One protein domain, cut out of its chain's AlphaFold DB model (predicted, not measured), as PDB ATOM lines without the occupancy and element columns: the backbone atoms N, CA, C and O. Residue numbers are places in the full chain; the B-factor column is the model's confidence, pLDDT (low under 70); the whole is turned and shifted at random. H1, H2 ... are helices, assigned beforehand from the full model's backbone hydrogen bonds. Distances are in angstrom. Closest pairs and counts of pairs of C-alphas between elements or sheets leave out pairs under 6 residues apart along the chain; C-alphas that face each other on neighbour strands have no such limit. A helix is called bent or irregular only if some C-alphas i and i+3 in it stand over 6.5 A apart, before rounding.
ATOM      1  N   LEU A   2      82.808 -51.147 -70.847       66.00
ATOM      2  CA  LEU A   2      83.232 -51.514 -72.218       66.00
ATOM      3  C   LEU A   2      83.636 -50.379 -73.191       66.00
ATOM      4  O   LEU A   2      84.523 -50.571 -74.016       66.00
ATOM      5  N   ILE A   3      83.001 -49.200 -73.149       65.06
ATOM      6  CA  ILE A   3      83.236 -48.151 -74.170       65.06
ATOM      7  C   ILE A   3      84.625 -47.510 -74.008       65.06
ATOM      8  O   ILE A   3      85.288 -47.230 -75.003       65.06
ATOM      9  N   LYS A   4      85.088 -47.301 -72.768       66.00
ATOM     10  CA  LYS A   4      86.408 -46.699 -72.523       66.00
ATOM     11  C   LYS A   4      87.533 -47.608 -73.010       66.00
ATOM     12  O   LYS A   4      88.426 -47.133 -73.697       66.00
ATOM     13  N   GLU A   5      87.451 -48.897 -72.700       70.94
ATOM     14  CA  GLU A   5      88.438 -49.900 -73.115       70.94
ATOM     15  C   GLU A   5      88.515 -50.011 -74.638       70.94
ATOM     16  O   GLU A   5      89.607 -50.021 -75.197       70.94
ATOM     17  N   TRP A   6      87.366 -50.001 -75.321       72.25
ATOM     18  CA  TRP A   6      87.330 -50.050 -76.781       72.25
ATOM     19  C   TRP A   6      87.950 -48.804 -77.423       72.25
ATOM     20  O   TRP A   6      88.700 -48.917 -78.386       72.25
ATOM     21  N   ILE A   7      87.675 -47.617 -76.872       69.00
ATOM     22  CA  ILE A   7      88.253 -46.356 -77.354       69.00
ATOM     23  C   ILE A   7      89.771 -46.331 -77.136       69.00
ATOM     24  O   ILE A   7      90.499 -45.964 -78.055       69.00
ATOM     25  N   ILE A   8      90.247 -46.753 -75.960       71.94
ATOM     26  CA  ILE A   8      91.680 -46.811 -75.632       71.94
ATOM     27  C   ILE A   8      92.397 -47.809 -76.547       71.94
ATOM     28  O   ILE A   8      93.380 -47.439 -77.178       71.94
ATOM     29  N   ALA A   9      91.853 -49.018 -76.714       73.56
ATOM     30  CA  ALA A   9      92.419 -50.028 -77.607       73.56
ATOM     31  C   ALA A   9      92.458 -49.571 -79.076       73.56
ATOM     32  O   ALA A   9      93.393 -49.897 -79.807       73.56
ATOM     33  N   LEU A  10      91.456 -48.806 -79.533       68.50
ATOM     34  CA  LEU A  10      91.438 -48.268 -80.895       68.50
ATOM     35  C   LEU A  10      92.462 -47.139 -81.080       68.50
ATOM     36  O   LEU A  10      93.091 -47.056 -82.135       68.50
ATOM     37  N   GLY A  11      92.634 -46.300 -80.056       65.50
ATOM     38  CA  GLY A  11      93.637 -45.241 -80.040       65.50
ATOM     39  C   GLY A  11      95.064 -45.780 -80.019       65.50
ATOM     40  O   GLY A  11      95.876 -45.347 -80.828       65.50
ATOM     41  N   GLU A  12      95.348 -46.801 -79.206       71.06
ATOM     42  CA  GLU A  12      96.648 -47.490 -79.217       71.06
ATOM     43  C   GLU A  12      96.928 -48.167 -80.563       71.06
ATOM     44  O   GLU A  12      98.026 -48.050 -81.102       71.06
ATOM     45  N   LYS A  13      95.929 -48.832 -81.155       72.38
ATOM     46  CA  LYS A  13      96.091 -49.557 -82.424       72.38
ATOM     47  C   LYS A  13      96.383 -48.648 -83.622       72.38
ATOM     48  O   LYS A  13      97.073 -49.070 -84.548       72.38
ATOM     49  N   HIS A  14      95.827 -47.440 -83.626       73.12
ATOM     50  CA  HIS A  14      95.993 -46.474 -84.714       73.12
ATOM     51  C   HIS A  14      96.888 -45.285 -84.344       73.12
ATOM     52  O   HIS A  14      96.986 -44.350 -85.133       73.12
ATOM     53  N   GLU A  15      97.543 -45.321 -83.180       75.56
ATOM     54  CA  GLU A  15      98.384 -44.239 -82.644       75.56
ATOM     55  C   GLU A  15      97.673 -42.869 -82.603       75.56
ATOM     56  O   GLU A  15      98.294 -41.821 -82.783       75.56
ATOM     57  N   VAL A  16      96.354 -42.871 -82.373       78.56
ATOM     58  CA  VAL A  16      95.539 -41.654 -82.224       78.56
ATOM     59  C   VAL A  16      95.183 -41.416 -80.770       78.56
ATOM     60  O   VAL A  16      95.015 -42.363 -80.004       78.56
ATOM     61  N   ASP A  17      94.999 -40.148 -80.399       82.12
ATOM     62  CA  ASP A  17      94.573 -39.790 -79.049       82.12
ATOM     63  C   ASP A  17      93.157 -40.355 -78.781       82.12
ATOM     64  O   ASP A  17      92.181 -39.915 -79.409       82.12
ATOM     65  N   PRO A  18      93.009 -41.331 -77.860       80.25
ATOM     66  CA  PRO A  18      91.725 -41.968 -77.596       80.25
ATOM     67  C   PRO A  18      90.693 -40.994 -77.014       80.25
ATOM     68  O   PRO A  18      89.499 -41.108 -77.294       80.25
ATOM     69  N   LEU A  19      91.131 -40.029 -76.200       82.88
ATOM     70  CA  LEU A  19      90.255 -39.031 -75.587       82.88
ATOM     71  C   LEU A  19      89.680 -38.105 -76.653       82.88
ATOM     72  O   LEU A  19      88.475 -37.842 -76.656       82.88
ATOM     73  N   LEU A  20      90.525 -37.657 -77.581       84.56
ATOM     74  CA  LEU A  20      90.098 -36.792 -78.673       84.56
ATOM     75  C   LEU A  20      89.166 -37.539 -79.635       84.56
ATOM     76  O   LEU A  20      88.098 -37.024 -79.971       84.56
ATOM     77  N   LEU A  21      89.498 -38.784 -79.990       85.69
ATOM     78  CA  LEU A  21      88.633 -39.648 -80.796       85.69
ATOM     79  C   LEU A  21      87.264 -39.863 -80.130       85.69
ATOM     80  O   LEU A  21      86.227 -39.724 -80.780       85.69
ATOM     81  N   GLY A  22      87.252 -40.175 -78.832       85.94
ATOM     82  CA  GLY A  22      86.028 -40.370 -78.058       85.94
ATOM     83  C   GLY A  22      85.170 -39.107 -77.985       85.94
ATOM     84  O   GLY A  22      83.954 -39.176 -78.184       85.94
ATOM     85  N   CYS A  23      85.796 -37.948 -77.766       90.25
ATOM     86  CA  CYS A  23      85.121 -36.651 -77.755       90.25
ATOM     87  C   CYS A  23      84.492 -36.339 -79.120       90.25
ATOM     88  O   CYS A  23      83.299 -36.036 -79.195       90.25
ATOM     89  N   LEU A  24      85.249 -36.510 -80.211       90.88
ATOM     90  CA  LEU A  24      84.737 -36.333 -81.570       90.88
ATOM     91  C   LEU A  24      83.568 -37.275 -81.855       90.88
ATOM     92  O   LEU A  24      82.559 -36.826 -82.389       90.88
ATOM     93  N   TYR A  25      83.653 -38.548 -81.469       89.62
ATOM     94  CA  TYR A  25      82.553 -39.502 -81.631       89.62
ATOM     95  C   TYR A  25      81.286 -39.070 -80.889       89.62
ATOM     96  O   TYR A  25      80.185 -39.176 -81.436       89.62
ATOM     97  N   LEU A  26      81.428 -38.589 -79.652       92.19
ATOM     98  CA  LEU A  26      80.305 -38.154 -78.828       92.19
ATOM     99  C   LEU A  26      79.628 -36.918 -79.430       92.19
ATOM    100  O   LEU A  26      78.424 -36.947 -79.687       92.19
ATOM    101  N   VAL A  27      80.410 -35.874 -79.717       93.12
ATOM    102  CA  VAL A  27      79.921 -34.635 -80.344       93.12
ATOM    103  C   VAL A  27      79.242 -34.954 -81.671       93.12
ATOM    104  O   VAL A  27      78.110 -34.544 -81.907       93.12
ATOM    105  N   SER A  28      79.882 -35.779 -82.495       93.38
ATOM    106  CA  SER A  28      79.372 -36.148 -83.814       93.38
ATOM    107  C   SER A  28      78.044 -36.887 -83.743       93.38
ATOM    108  O   SER A  28      77.136 -36.565 -84.505       93.38
ATOM    109  N   LYS A  29      77.878 -37.837 -82.813       92.75
ATOM    110  CA  LYS A  29      76.601 -38.547 -82.638       92.75
ATOM    111  C   LYS A  29      75.490 -37.622 -82.154       92.75
ATOM    112  O   LYS A  29      74.384 -37.694 -82.685       92.75
ATOM    113  N   VAL A  30      75.772 -36.756 -81.180       95.38
ATOM    114  CA  VAL A  30      74.779 -35.803 -80.661       95.38
ATOM    115  C   VAL A  30      74.346 -34.835 -81.764       95.38
ATOM    116  O   VAL A  30      73.151 -34.698 -82.026       95.38
ATOM    117  N   SER A  31      75.304 -34.235 -82.475       94.69
ATOM    118  CA  SER A  31      75.028 -33.350 -83.611       94.69
ATOM    119  C   SER A  31      74.293 -34.073 -84.741       94.69
ATOM    120  O   SER A  31      73.334 -33.534 -85.290       94.69
ATOM    121  N   PHE A  32      74.671 -35.313 -85.057       95.06
ATOM    122  CA  PHE A  32      74.009 -36.118 -86.082       95.06
ATOM    123  C   PHE A  32      72.531 -36.351 -85.764       95.06
ATOM    124  O   PHE A  32      71.673 -36.085 -86.604       95.06
ATOM    125  N   VAL A  33      72.215 -36.797 -84.544       96.00
ATOM    126  CA  VAL A  33      70.824 -37.036 -84.125       96.00
ATOM    127  C   VAL A  33      70.017 -35.741 -84.167       96.00
ATOM    128  O   VAL A  33      68.880 -35.743 -84.641       96.00
ATOM    129  N   PHE A  34      70.612 -34.624 -83.746       96.31
ATOM    130  CA  PHE A  34      69.976 -33.312 -83.824       96.31
ATOM    131  C   PHE A  34      69.634 -32.917 -85.270       96.31
ATOM    132  O   PHE A  34      68.485 -32.582 -85.568       96.31
ATOM    133  N   PHE A  35      70.597 -33.008 -86.194       95.81
ATOM    134  CA  PHE A  35      70.387 -32.641 -87.596       95.81
ATOM    135  C   PHE A  35      69.423 -33.585 -88.319       95.81
ATOM    136  O   PHE A  35      68.601 -33.122 -89.110       95.81
ATOM    137  N   ILE A  36      69.441 -34.881 -88.001       95.81
ATOM    138  CA  ILE A  36      68.445 -35.837 -88.497       95.81
ATOM    139  C   ILE A  36      67.052 -35.506 -87.959       95.81
ATOM    140  O   ILE A  36      66.094 -35.476 -88.730       95.81
ATOM    141  N   GLY A  37      66.919 -35.194 -86.667       95.44
ATOM    142  CA  GLY A  37      65.651 -34.753 -86.084       95.44
ATOM    143  C   GLY A  37      65.101 -33.508 -86.788       95.44
ATOM    144  O   GLY A  37      63.915 -33.446 -87.127       95.44
ATOM    145  N   TRP A  38      65.975 -32.548 -87.098       94.88
ATOM    146  CA  TRP A  38      65.614 -31.370 -87.884       94.88
ATOM    147  C   TRP A  38      65.230 -31.719 -89.332       94.88
ATOM    148  O   TRP A  38      64.214 -31.222 -89.825       94.88
ATOM    149  N   ALA A  39      65.960 -32.620 -89.994       94.56
ATOM    150  CA  ALA A  39      65.628 -33.102 -91.334       94.56
ATOM    151  C   ALA A  39      64.245 -33.770 -91.365       94.56
ATOM    152  O   ALA A  39      63.434 -33.453 -92.231       94.56
ATOM    153  N   ILE A  40      63.932 -34.622 -90.383       95.50
ATOM    154  CA  ILE A  40      62.626 -35.281 -90.247       95.50
ATOM    155  C   ILE A  40      61.518 -34.247 -90.020       95.50
ATOM    156  O   ILE A  40      60.451 -34.338 -90.630       95.50
ATOM    157  N   LYS A  41      61.756 -33.234 -89.177       94.81
ATOM    158  CA  LYS A  41      60.799 -32.138 -88.958       94.81
ATOM    159  C   LYS A  41      60.517 -31.375 -90.256       94.81
ATOM    160  O   LYS A  41      59.353 -31.130 -90.572       94.81
ATOM    161  N   ASN A  42      61.553 -31.036 -91.024       94.25
ATOM    162  CA  ASN A  42      61.400 -30.357 -92.313       94.25
ATOM    163  C   ASN A  42      60.701 -31.245 -93.350       94.25
ATOM    164  O   ASN A  42      59.846 -30.748 -94.080       94.25
ATOM    165  N   LEU A  43      60.998 -32.549 -93.363       94.19
ATOM    166  CA  LEU A  43      60.355 -33.523 -94.242       94.19
ATOM    167  C   LEU A  43      58.846 -33.594 -93.981       94.19
ATOM    168  O   LEU A  43      58.053 -33.485 -94.913       94.19
ATOM    169  N   LYS A  44      58.443 -33.694 -92.705       94.62
ATOM    170  CA  LYS A  44      57.027 -33.672 -92.297       94.62
ATOM    171  C   LYS A  44      56.331 -32.368 -92.691       94.62
ATOM    172  O   LYS A  44      55.157 -32.381 -93.039       94.62
ATOM    173  N   ALA A  45      57.060 -31.253 -92.682       94.81
ATOM    174  CA  ALA A  45      56.566 -29.946 -93.100       94.81
ATOM    175  C   ALA A  45      56.653 -29.692 -94.623       94.81
ATOM    176  O   ALA A  45      56.400 -28.567 -95.047       94.81
ATOM    177  N   LYS A  46      57.037 -30.692 -95.440       92.06
ATOM    178  CA  LYS A  46      57.289 -30.564 -96.894       92.06
ATOM    179  C   LYS A  46      58.273 -29.436 -97.258       92.06
ATOM    180  O   LYS A  46      58.194 -28.854 -98.337       92.06
ATOM    181  N   LYS A  47      59.202 -29.114 -96.355       91.69
ATOM    182  CA  LYS A  47      60.265 -28.118 -96.557       91.69
ATOM    183  C   LYS A  47      61.542 -28.784 -97.061       91.69
ATOM    184  O   LYS A  47      61.716 -29.995 -96.950       91.69
ATOM    185  N   ALA A  48      62.469 -27.974 -97.570       90.38
ATOM    186  CA  ALA A  48      63.776 -28.451 -98.002       90.38
ATOM    187  C   ALA A  48      64.527 -29.160 -96.856       90.38
ATOM    188  O   ALA A  48      64.711 -28.613 -95.763       90.38
ATOM    189  N   ILE A  49      64.983 -30.383 -97.133       94.38
ATOM    190  CA  ILE A  49      65.773 -31.208 -96.205       94.38
ATOM    191  C   ILE A  49      67.265 -31.215 -96.542       94.38
ATOM    192  O   ILE A  49      68.056 -31.773 -95.793       94.38
ATOM    193  N   MET A  50      67.659 -30.599 -97.660       91.75
ATOM    194  CA  MET A  50      69.021 -30.701 -98.183       91.75
ATOM    195  C   MET A  50      70.057 -30.156 -97.195       91.75
ATOM    196  O   MET A  50      71.036 -30.834 -96.913       91.75
ATOM    197  N   MET A  51      69.805 -28.988 -96.596       92.19
ATOM    198  CA  MET A  51      70.699 -28.400 -95.591       92.19
ATOM    199  C   MET A  51      70.870 -29.249 -94.323       92.19
ATOM    200  O   MET A  51      72.006 -29.598 -94.004       92.19
ATOM    201  N   PRO A  52      69.797 -29.622 -93.594       93.19
ATOM    202  CA  PRO A  52      69.957 -30.445 -92.397       93.19
ATOM    203  C   PRO A  52      70.557 -31.818 -92.714       93.19
ATOM    204  O   PRO A  52      71.317 -32.346 -91.909       93.19
ATOM    205  N   LEU A  53      70.288 -32.373 -93.900       93.44
ATOM    206  CA  LEU A  53      70.895 -33.628 -94.327       93.44
ATOM    207  C   LEU A  53      72.404 -33.485 -94.576       93.44
ATOM    208  O   LEU A  53      73.165 -34.317 -94.094       93.44
ATOM    209  N   LEU A  54      72.847 -32.419 -95.253       92.56
ATOM    210  CA  LEU A  54      74.273 -32.134 -95.457       92.56
ATOM    211  C   LEU A  54      75.004 -31.937 -94.124       92.56
ATOM    212  O   LEU A  54      76.072 -32.511 -93.922       92.56
ATOM    213  N   LEU A  55      74.410 -31.188 -93.191       93.94
ATOM    214  CA  LEU A  55      74.968 -30.997 -91.849       93.94
ATOM    215  C   LEU A  55      75.074 -32.321 -91.085       93.94
ATOM    216  O   LEU A  55      76.120 -32.603 -90.504       93.94
ATOM    217  N   ALA A  56      74.042 -33.168 -91.148       94.19
ATOM    218  CA  ALA A  56      74.088 -34.506 -90.564       94.19
ATOM    219  C   ALA A  56      75.230 -35.342 -91.167       94.19
ATOM    220  O   ALA A  56      76.000 -35.956 -90.429       94.19
ATOM    221  N   SER A  57      75.383 -35.337 -92.495       91.62
ATOM    222  CA  SER A  57      76.456 -36.067 -93.179       91.62
ATOM    223  C   SER A  57      77.849 -35.583 -92.772       91.62
ATOM    224  O   SER A  57      78.729 -36.407 -92.514       91.62
ATOM    225  N   VAL A  58      78.053 -34.266 -92.663       92.56
ATOM    226  CA  VAL A  58      79.326 -33.692 -92.209       92.56
ATOM    227  C   VAL A  58      79.602 -34.105 -90.767       92.56
ATOM    228  O   VAL A  58      80.664 -34.660 -90.506       92.56
ATOM    229  N   SER A  59      78.641 -33.930 -89.852       93.19
ATOM    230  CA  SER A  59      78.804 -34.328 -88.449       93.19
ATOM    231  C   SER A  59      79.141 -35.805 -88.295       93.19
ATOM    232  O   SER A  59      80.034 -36.143 -87.532       93.19
ATOM    233  N   PHE A  60      78.486 -36.687 -89.052       91.62
ATOM    234  CA  PHE A  60      78.793 -38.115 -89.027       91.62
ATOM    235  C   PHE A  60      80.228 -38.422 -89.480       91.62
ATOM    236  O   PHE A  60      80.837 -39.359 -88.973       91.62
ATOM    237  N   SER A  61      80.777 -37.637 -90.409       91.62
ATOM    238  CA  SER A  61      82.066 -37.910 -91.054       91.62
ATOM    239  C   SER A  61      83.285 -37.471 -90.230       91.62
ATOM    240  O   SER A  61      84.374 -38.004 -90.436       91.62
ATOM    241  N   ILE A  62      83.124 -36.542 -89.280       90.94
ATOM    242  CA  ILE A  62      84.213 -35.947 -88.476       90.94
ATOM    243  C   ILE A  62      85.154 -36.972 -87.803       90.94
ATOM    244  O   ILE A  62      86.366 -36.857 -87.994       90.94
ATOM    245  N   PRO A  63      84.682 -37.971 -87.029       90.00
ATOM    246  CA  PRO A  63      85.583 -38.875 -86.313       90.00
ATOM    247  C   PRO A  63      86.343 -39.793 -87.278       90.00
ATOM    248  O   PRO A  63      87.488 -40.156 -87.018       90.00
ATOM    249  N   TYR A  64      85.737 -40.124 -88.419       87.00
ATOM    250  CA  TYR A  64      86.384 -40.910 -89.465       87.00
ATOM    251  C   TYR A  64      87.436 -40.092 -90.212       87.00
ATOM    252  O   TYR A  64      88.507 -40.611 -90.495       87.00
ATOM    253  N   LEU A  65      87.170 -38.810 -90.481       88.69
ATOM    254  CA  LEU A  65      88.167 -37.885 -91.025       88.69
ATOM    255  C   LEU A  65      89.377 -37.773 -90.096       88.69
ATOM    256  O   LEU A  65      90.509 -37.857 -90.565       88.69
ATOM    257  N   TYR A  66      89.147 -37.652 -88.787       87.62
ATOM    258  CA  TYR A  66      90.231 -37.650 -87.808       87.62
ATOM    259  C   TYR A  66      91.047 -38.944 -87.857       87.62
ATOM    260  O   TYR A  66      92.270 -38.876 -87.915       87.62
ATOM    261  N   LEU A  67      90.397 -40.111 -87.926       85.62
ATOM    262  CA  LEU A  67      91.102 -41.384 -88.096       85.62
ATOM    263  C   LEU A  67      91.907 -41.428 -89.397       85.62
ATOM    264  O   LEU A  67      93.062 -41.813 -89.366       85.62
ATOM    265  N   VAL A  68      91.346 -41.008 -90.527       85.62
ATOM    266  CA  VAL A  68      92.049 -41.041 -91.821       85.62
ATOM    267  C   VAL A  68      93.292 -40.143 -91.833       85.62
ATOM    268  O   VAL A  68      94.271 -40.488 -92.493       85.62
ATOM    269  N   ILE A  69      93.256 -39.009 -91.120       84.31
ATOM    270  CA  ILE A  69      94.345 -38.021 -91.078       84.31
ATOM    271  C   ILE A  69      95.387 -38.359 -90.003       84.31
ATOM    272  O   ILE A  69      96.584 -38.296 -90.270       84.31
ATOM    273  N   ALA A  70      94.945 -38.672 -88.783       84.06
ATOM    274  CA  ALA A  70      95.821 -38.896 -87.632       84.06
ATOM    275  C   ALA A  70      96.172 -40.376 -87.421       84.06
ATOM    276  O   ALA A  70      97.177 -40.684 -86.786       84.06
ATOM    277  N   GLY A  71      95.345 -41.288 -87.931       79.69
ATOM    278  CA  GLY A  71      95.497 -42.722 -87.744       79.69
ATOM    279  C   GLY A  71      96.610 -43.310 -88.589       79.69
ATOM    280  O   GLY A  71      96.656 -43.145 -89.808       79.69
ATOM    281  N   ARG A  72      97.486 -44.068 -87.935       74.19
ATOM    282  CA  ARG A  72      98.491 -44.902 -88.593       74.19
ATOM    283  C   ARG A  72      97.952 -46.318 -88.788       74.19
ATOM    284  O   ARG A  72      97.040 -46.767 -88.090       74.19
ATOM    285  N   ASN A  73      98.496 -47.030 -89.775       78.50
ATOM    286  CA  ASN A  73      98.130 -48.417 -90.098       78.50
ATOM    287  C   ASN A  73      96.655 -48.638 -90.489       78.50
ATOM    288  O   ASN A  73      96.087 -49.703 -90.237       78.50
ATOM    289  N   ILE A  74      96.014 -47.657 -91.130       80.81
ATOM    290  CA  ILE A  74      94.704 -47.890 -91.742       80.81
ATOM    291  C   ILE A  74      94.903 -48.726 -93.016       80.81
ATOM    292  O   ILE A  74      95.736 -48.376 -93.856       80.81
ATOM    293  N   PRO A  75      94.155 -49.829 -93.193       84.38
ATOM    294  CA  PRO A  75      94.267 -50.654 -94.387       84.38
ATOM    295  C   PRO A  75      94.035 -49.858 -95.678       84.38
ATOM    296  O   PRO A  75      93.042 -49.142 -95.807       84.38
TER     297      PRO A  75
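AT A GLANCE: This is residues 2 to 75 of the 100 residues of an uncharacterized protein of Mucilaginibacter sp. OV119 (UniProt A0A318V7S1). This is a long helical hairpin with a shorter helix set steeply across its open end: H2 is one leg, the bent helix H3 folds back beside it as the other, and H1 meets H2 near the beginning of H2. The bend divides H3 into two arms, H3a side by side with H2 and H3b turned at a steeper angle to it. The printed part has 74 residues with three named helices, H1, H2 and H3 in that order along the chain, and no named strand; the class is all helix. The whole is loose, with a radius of gyration of the C-alphas of 15.2 A, and elongated, spanning 46 by 24 by 16 A.

IN THESE COORDINATES: H1 is residues 2 to 14, from C-alpha 2 at (83.232, -51.514, -72.218), and measures 18.6 A from first to last C-alpha. H2, residues 18 to 44, is the longest helix, 38.6 A from C-alpha 18 to C-alpha 44 at (57.027, -33.672, -92.297). H3, residues 50 to 70, was assigned as one helix by its hydrogen bonds but is bent: C-alphas 60 and 63 are 7.4 A apart. Its arms are H3a, residues 50 to 60, 15.3 A long, and H3b, residues 63 to 70, 10.3 A long, ending at C-alpha 70 at (95.821, -38.896, -87.632).

HOW THE PARTS SIT: H2 and H3a form a helical hairpin and touch, opposite ways at a shallow tilt of 19 degrees; their closest C-alphas, of Phe 32 and Ala 56, are 4.8 A apart. H2 touches H3a with residues 28 to 39 alone. H3a and H3b stand at a steep tilt of 53 degrees. H2 touches H3b with residues 21 to 28 alone, the closest C-alphas being those of Leu 24 and Pro 63 at 5.4 A; they run opposite ways at a steep tilt of 38 degrees, only just beyond shallow. H1 touches H2 with residues 7 to 12 alone, the closest C-alphas being those of Gly 11 and Pro 18 at 4.5 A. These two run opposite ways at a steep tilt of 67 degrees, only just short of about perpendicular. H1 and H3b are close but not clearly touching, with the C-alphas of His 14 and Leu 67 closest at 7.8 A, while H1 and H3a are apart. The helix packing is only just mostly crossed, that is, mostly not at a shallow tilt. In H1, H2, H3a and H3b every O i to N i+4 pair is within hydrogen-bond range.

THE WHOLE: The two C-alphas farthest apart, of Glu 12 and Lys 46, are 46.3 A apart. The printed part has no cut, and the links H1 to H2 and H2 to H3 are tight. The mean pLDDT of the printed part is 86.3; residues 2 to 4, 7 and 10 to 11 are under 70.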